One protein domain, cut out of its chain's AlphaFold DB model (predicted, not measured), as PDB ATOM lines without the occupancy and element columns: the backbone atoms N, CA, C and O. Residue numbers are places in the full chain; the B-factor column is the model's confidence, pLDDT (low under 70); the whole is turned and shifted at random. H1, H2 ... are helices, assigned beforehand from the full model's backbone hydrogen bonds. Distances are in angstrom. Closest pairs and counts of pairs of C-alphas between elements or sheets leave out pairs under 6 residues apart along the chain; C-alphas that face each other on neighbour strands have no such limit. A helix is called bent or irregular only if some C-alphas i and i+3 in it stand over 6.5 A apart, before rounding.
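What this domain is: This is residues 4 to 56 of the 66 residues of an uncharacterized protein of Streptococcus agalactiae LMG 14747 (UniProt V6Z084). A short helix, H1, sits near the first part of a long straight helix, H2, and residues 14 to 29 swing out in a wide loop from the end of H1 back to the start of H2. The far part of H2 and the residues after it, 42 to 56, stick out from this small body as an arm and make the length of the whole. The printed part has 53 residues with two named helices, H1 then H2, and no named strand; the class is all helix. It is loose, with a radius of gyration of the C-alphas of 13.0 A, and spans 43 by 21 by 17 A.

How they stand to each other: H1, residues 4 to 13, and H2, residues 30 to 54, are close but not clearly touching, with 2 pairs of C-alphas within 8 A. Their closest C-alphas, those of Val 6 and Tyr 33, are 6.9 A apart. The two helices run the same way at a steep tilt of 52 degrees, and their centres are 15.7 A apart. In H1 and H2 every O i to N i+4 pair is within hydrogen-bond range.

Where its parts are: H1 begins at C-alpha 4, at (204.034, 274.422, 194.458), and measures 14.2 A from first to last C-alpha. H2 begins at C-alpha 30, at (193.304, 278.239, 186.450), and ends 36.4 A away at C-alpha 54, at (220.092, 268.432, 163.897). Neither helix is bent.

The domain as a whole: The two C-alphas farthest apart, those of Asp 27 and Gln 56, are 42.9 A apart. Without residues 42 to 56, which stand free, the body of 38 residues spans 22 by 18 by 14 A. The link from H1 to H2, with 16 residues, is long, and the printed part has no cut. The mean pLDDT of the printed part is 80.2, and residues 49 to 56 are under 70.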
ATOM      1  N   ASP A   4     203.771 275.839 194.171       87.50
ATOM      2  CA  ASP A   4     204.034 274.422 194.458       87.50
ATOM      3  C   ASP A   4     202.939 273.494 193.923       87.50
ATOM      4  O   ASP A   4     203.233 272.425 193.382       87.50
ATOM      5  N   THR A   5     201.675 273.914 194.015       89.12
ATOM      6  CA  THR A   5     200.541 273.154 193.471       89.12
ATOM      7  C   THR A   5     200.616 273.079 191.951       89.12
ATOM      8  O   THR A   5     200.399 272.006 191.385       89.12
ATOM      9  N   VAL A   6     200.965 274.189 191.290       88.44
ATOM     10  CA  VAL A   6     201.158 274.239 189.833       88.44
ATOM     11  C   VAL A   6     202.276 273.288 189.401       88.44
ATOM     12  O   VAL A   6     202.061 272.448 188.529       88.44
ATOM     13  N   ILE A   7     203.440 273.345 190.057       86.56
ATOM     14  CA  ILE A   7     204.588 272.478 189.749       86.56
ATOM     15  C   ILE A   7     204.231 271.005 189.944       86.56
ATOM     16  O   ILE A   7     204.547 270.170 189.094       86.56
ATOM     17  N   LYS A   8     203.578 270.670 191.062       89.19
ATOM     18  CA  LYS A   8     203.190 269.291 191.364       89.19
ATOM     19  C   LYS A   8     202.226 268.743 190.312       89.19
ATOM     20  O   LYS A   8     202.461 267.649 189.805       89.19
ATOM     21  N   ARG A   9     201.200 269.515 189.942       90.38
ATOM     22  CA  ARG A   9     200.250 269.121 188.891       90.38
ATOM     23  C   ARG A   9     200.932 268.934 187.540       90.38
ATOM     24  O   ARG A   9     200.728 267.899 186.919       90.38
ATOM     25  N   LEU A  10     201.804 269.857 187.123       87.25
ATOM     26  CA  LEU A  10     202.549 269.719 185.864       87.25
ATOM     27  C   LEU A  10     203.410 268.451 185.837       87.25
ATOM     28  O   LEU A  10     203.431 267.750 184.828       87.25
ATOM     29  N   ARG A  11     204.087 268.120 186.945       87.88
ATOM     30  CA  ARG A  11     204.884 266.885 187.065       87.88
ATOM     31  C   ARG A  11     204.039 265.631 186.866       87.88
ATOM     32  O   ARG A  11     204.475 264.717 186.165       87.88
ATOM     33  N   GLU A  12     202.863 265.586 187.488       89.12
ATOM     34  CA  GLU A  12     201.936 264.454 187.401       89.12
ATOM     35  C   GLU A  12     201.303 264.353 186.005       89.12
ATOM     36  O   GLU A  12     201.361 263.293 185.380       89.12
ATOM     37  N   GLU A  13     200.768 265.456 185.475       88.38
ATOM     38  CA  GLU A  13     200.068 265.484 184.186       88.38
ATOM     39  C   GLU A  13     200.993 265.208 182.999       88.38
ATOM     40  O   GLU A  13     200.632 264.458 182.092       88.38
ATOM     41  N   LEU A  14     202.197 265.782 183.005       83.56
ATOM     42  CA  LEU A  14     203.173 265.594 181.929       83.56
ATOM     43  C   LEU A  14     204.025 264.336 182.128       83.56
ATOM     44  O   LEU A  14     204.860 264.024 181.283       83.56
ATOM     45  N   LYS A  15     203.832 263.605 183.236       85.44
ATOM     46  CA  LYS A  15     204.660 262.453 183.637       85.44
ATOM     47  C   LYS A  15     206.156 262.790 183.667       85.44
ATOM     48  O   LYS A  15     207.001 261.960 183.332       85.44
ATOM     49  N   MET A  16     206.490 264.007 184.094       81.62
ATOM     50  CA  MET A  16     207.863 264.511 184.171       81.62
ATOM     51  C   MET A  16     208.286 264.667 185.639       81.62
ATOM     52  O   MET A  16     208.270 265.774 186.175       81.62
ATOM     53  N   PRO A  17     208.714 263.591 186.324       78.88
ATOM     54  CA  PRO A  17     209.045 263.645 187.752       78.88
ATOM     55  C   PRO A  17     210.239 264.557 188.069       78.88
ATOM     56  O   PRO A  17     210.337 265.086 189.174       78.88
ATOM     57  N   LYS A  18     211.138 264.771 187.101       77.88
ATOM     58  CA  LYS A  18     212.307 265.658 187.225       77.88
ATOM     59  C   LYS A  18     212.057 267.074 186.700       77.88
ATOM     60  O   LYS A  18     213.005 267.843 186.578       77.88
ATOM     61  N   PHE A  19     210.811 267.425 186.370       78.81
ATOM     62  CA  PHE A  19     210.487 268.762 185.891       78.81
ATOM     63  C   PHE A  19     210.808 269.801 186.968       78.81
ATOM     64  O   PHE A  19     210.253 269.770 188.072       78.81
ATOM     65  N   ASN A  20     211.731 270.704 186.658       72.38
ATOM     66  CA  ASN A  20     212.130 271.790 187.535       72.38
ATOM     67  C   ASN A  20     212.258 273.055 186.691       72.38
ATOM     68  O   ASN A  20     213.227 273.211 185.953       72.38
ATOM     69  N   ALA A  21     211.257 273.924 186.773       74.88
ATOM     70  CA  ALA A  21     211.238 275.199 186.075       74.88
ATOM     71  C   ALA A  21     211.160 276.345 187.085       74.88
ATOM     72  O   ALA A  21     210.649 276.191 188.199       74.88
ATOM     73  N   PHE A  22     211.712 277.489 186.696       77.44
ATOM     74  CA  PHE A  22     211.657 278.690 187.509       77.44
ATOM     75  C   PHE A  22     210.280 279.337 187.345       77.44
ATOM     76  O   PHE A  22     209.930 279.800 186.266       77.44
ATOM     77  N   PHE A  23     209.502 279.343 188.422       80.44
ATOM     78  CA  PHE A  23     208.197 280.000 188.485       80.44
ATOM     79  C   PHE A  23     208.250 281.173 189.456       80.44
ATOM     80  O   PHE A  23     208.903 281.081 190.502       80.44
ATOM     81  N   GLU A  24     207.539 282.246 189.127       84.50
ATOM     82  CA  GLU A  24     207.344 283.387 190.019       84.50
ATOM     83  C   GLU A  24     206.505 282.983 191.239       84.50
ATOM     84  O   GLU A  24     205.598 282.153 191.154       84.50
ATOM     85  N   GLU A  25     206.802 283.574 192.396       85.06
ATOM     86  CA  GLU A  25     205.944 283.456 193.577       85.06
ATOM     87  C   GLU A  25     204.739 284.384 193.430       85.06
ATOM     88  O   GLU A  25     204.742 285.533 193.863       85.06
ATOM     89  N   LYS A  26     203.703 283.864 192.773       88.50
ATOM     90  CA  LYS A  26     202.393 284.500 192.654       88.50
ATOM     91  C   LYS A  26     201.273 283.477 192.752       88.50
ATOM     92  O   LYS A  26     201.489 282.271 192.603       88.50
ATOM     93  N   ASP A  27     200.066 283.973 192.979       88.88
ATOM     94  CA  ASP A  27     198.863 283.168 192.842       88.88
ATOM     95  C   ASP A  27     198.490 283.031 191.370       88.88
ATOM     96  O   ASP A  27     198.111 283.992 190.708       88.88
ATOM     97  N   TYR A  28     198.580 281.806 190.871       87.56
ATOM     98  CA  TYR A  28     198.146 281.441 189.533       87.56
ATOM     99  C   TYR A  28     196.640 281.187 189.535       87.56
ATOM    100  O   TYR A  28     196.126 280.442 190.380       87.56
ATOM    101  N   SER A  29     195.918 281.786 188.598       92.75
ATOM    102  CA  SER A  29     194.560 281.355 188.284       92.75
ATOM    103  C   SER A  29     194.581 280.053 187.475       92.75
ATOM    104  O   SER A  29     195.620 279.633 186.961       92.75
ATOM    105  N   GLU A  30     193.424 279.405 187.333       90.62
ATOM    106  CA  GLU A  30     193.304 278.239 186.450       90.62
ATOM    107  C   GLU A  30     193.617 278.616 184.990       90.62
ATOM    108  O   GLU A  30     194.250 277.845 184.276       90.62
ATOM    109  N   ALA A  31     193.250 279.828 184.558       91.12
ATOM    110  CA  ALA A  31     193.587 280.326 183.226       91.12
ATOM    111  C   ALA A  31     195.108 280.458 183.039       91.12
ATOM    112  O   ALA A  31     195.643 279.992 182.033       91.12
ATOM    113  N   ASP A  32     195.810 281.004 184.039       89.12
ATOM    114  CA  ASP A  32     197.273 281.110 184.004       89.12
ATOM    115  C   ASP A  32     197.929 279.728 183.944       89.12
ATOM    116  O   ASP A  32     198.884 279.528 183.200       89.12
ATOM    117  N   TYR A  33     197.403 278.754 184.694       89.62
ATOM    118  CA  TYR A  33     197.882 277.373 184.660       89.62
ATOM    119  C   TYR A  33     197.759 276.747 183.263       89.62
ATOM    120  O   TYR A  33     198.721 276.157 182.766       89.62
ATOM    121  N   GLN A  34     196.600 276.892 182.615       90.12
ATOM    122  CA  GLN A  34     196.370 276.342 181.275       90.12
ATOM    123  C   GLN A  34     197.278 276.993 180.225       90.12
ATOM    124  O   GLN A  34     197.824 276.294 179.364       90.12
ATOM    125  N   GLN A  35     197.491 278.310 180.319       90.19
ATOM    126  CA  GLN A  35     198.419 279.021 179.440       90.19
ATOM    127  C   GLN A  35     199.845 278.495 179.622       90.19
ATOM    128  O   GLN A  35     200.485 278.066 178.668       90.19
ATOM    129  N   LEU A  36     200.297 278.414 180.869       86.75
ATOM    130  CA  LEU A  36     201.638 277.975 181.239       86.75
ATOM    131  C   LEU A  36     201.923 276.525 180.811       86.75
ATOM    132  O   LEU A  36     203.019 276.206 180.354       86.75
ATOM    133  N   LYS A  37     200.919 275.646 180.898       87.69
ATOM    134  CA  LYS A  37     200.983 274.279 180.365       87.69
ATOM    135  C   LYS A  37     201.153 274.267 178.845       87.69
ATOM    136  O   LYS A  37     201.952 273.487 178.328       87.69
ATOM    137  N   THR A  38     200.399 275.107 178.140       89.94
ATOM    138  CA  THR A  38     200.470 275.222 176.677       89.94
ATOM    139  C   THR A  38     201.841 275.726 176.242       89.94
ATOM    140  O   THR A  38     202.473 275.111 175.386       89.94
ATOM    141  N   ASP A  39     202.339 276.776 176.892       87.31
ATOM    142  CA  ASP A  39     203.653 277.355 176.614       87.31
ATOM    143  C   ASP A  39     204.770 276.326 176.833       87.31
ATOM    144  O   ASP A  39     205.680 276.208 176.016       87.31
ATOM    145  N   LEU A  40     204.668 275.514 177.891       84.75
ATOM    146  CA  LEU A  40     205.638 274.459 178.170       84.75
ATOM    147  C   LEU A  40     205.632 273.346 177.111       84.75
ATOM    148  O   LEU A  40     206.690 272.866 176.708       84.75
ATOM    149  N   LEU A  41     204.445 272.924 176.665       85.06
ATOM    150  CA  LEU A  41     204.306 271.922 175.606       85.06
ATOM    151  C   LEU A  41     204.847 272.436 174.273       85.06
ATOM    152  O   LEU A  41     205.494 271.676 173.557       85.06
ATOM    153  N   ASN A  42     204.606 273.708 173.961       86.81
ATOM    154  CA  ASN A  42     205.152 274.351 172.770       86.81
ATOM    155  C   ASN A  42     206.677 274.429 172.851       86.81
ATOM    156  O   ASN A  42     207.339 273.956 171.941       86.81
ATOM    157  N   TYR A  43     207.234 274.880 173.978       80.69
ATOM    158  CA  TYR A  43     208.683 274.891 174.193       80.69
ATOM    159  C   TYR A  43     209.311 273.499 174.026       80.69
ATOM    160  O   TYR A  43     210.369 273.359 173.417       80.69
ATOM    161  N   TYR A  44     208.655 272.454 174.542       78.19
ATOM    162  CA  TYR A  44     209.118 271.079 174.367       78.19
ATOM    163  C   TYR A  44     209.063 270.627 172.903       78.19
ATOM    164  O   TYR A  44     210.025 270.032 172.425       78.19
ATOM    165  N   ARG A  45     207.960 270.904 172.195       80.88
ATOM    166  CA  ARG A  45     207.818 270.590 170.766       80.88
ATOM    167  C   ARG A  45     208.868 271.309 169.942       80.88
ATOM    168  O   ARG A  45     209.594 270.645 169.224       80.88
ATOM    169  N   ASP A  46     209.032 272.610 170.144       80.50
ATOM    170  CA  ASP A  46     210.047 273.399 169.454       80.50
ATOM    171  C   ASP A  46     211.452 272.852 169.731       80.50
ATOM    172  O   ASP A  46     212.270 272.767 168.821       80.50
ATOM    173  N   TYR A  47     211.755 272.441 170.966       72.81
ATOM    174  CA  TYR A  47     213.040 271.817 171.282       72.81
ATOM    175  C   TYR A  47     213.226 270.473 170.565       72.81
ATOM    176  O   TYR A  47     214.284 270.242 169.988       72.81
ATOM    177  N   VAL A  48     212.223 269.593 170.568       73.38
ATOM    178  CA  VAL A  48     212.296 268.285 169.896       73.38
ATOM    179  C   VAL A  48     212.357 268.435 168.377       73.38
ATOM    180  O   VAL A  48     213.192 267.791 167.753       73.38
ATOM    181  N   ASP A  49     211.549 269.318 167.797       67.25
ATOM    182  CA  ASP A  49     211.494 269.567 166.356       67.25
ATOM    183  C   ASP A  49     212.808 270.199 165.860       67.25
ATOM    184  O   ASP A  49     213.335 269.814 164.816       67.25
ATOM    185  N   ASN A  50     213.408 271.110 166.641       59.78
ATOM    186  CA  ASN A  50     214.741 271.639 166.334       59.78
ATOM    187  C   ASN A  50     215.852 270.594 166.547       59.78
ATOM    188  O   ASN A  50     216.846 270.608 165.823       59.78
ATOM    189  N   VAL A  51     215.701 269.664 167.497       55.50
ATOM    190  CA  VAL A  51     216.649 268.552 167.677       55.50
ATOM    191  C   VAL A  51     216.523 267.528 166.546       55.50
ATOM    192  O   VAL A  51     217.549 267.031 166.100       55.50
ATOM    193  N   GLU A  52     215.326 267.234 166.026       49.94
ATOM    194  CA  GLU A  52     215.155 266.363 164.851       49.94
ATOM    195  C   GLU A  52     215.808 266.950 163.592       49.94
ATOM    196  O   GLU A  52     216.358 266.193 162.787       49.94
ATOM    197  N   ALA A  53     215.830 268.280 163.448       50.41
ATOM    198  CA  ALA A  53     216.561 268.941 162.368       50.41
ATOM    199  C   ALA A  53     218.087 268.716 162.460       50.41
ATOM    200  O   ALA A  53     218.728 268.480 161.434       50.41
ATOM    201  N   ASP A  54     218.659 268.696 163.670       48.72
ATOM    202  CA  ASP A  54     220.092 268.432 163.897       48.72
ATOM    203  C   ASP A  54     220.442 266.929 163.987       48.72
ATOM    204  O   ASP A  54     221.587 266.534 163.747       48.72
ATOM    205  N   PHE A  55     219.475 266.048 164.274       50.69
ATOM    206  CA  PHE A  55     219.688 264.595 164.375       50.69
ATOM    207  C   PHE A  55     219.588 263.838 163.038       50.69
ATOM    208  O   PHE A  55     219.746 262.615 163.018       50.69
ATOM    209  N   GLN A  56     219.393 264.525 161.902       50.41
ATOM    210  CA  GLN A  56     219.557 263.913 160.570       50.41
ATOM    211  C   GLN A  56     221.030 263.677 160.179       50.41
ATOM    212  O   GLN A  56     221.314 263.007 159.184       50.41
TER     213      GLN A  56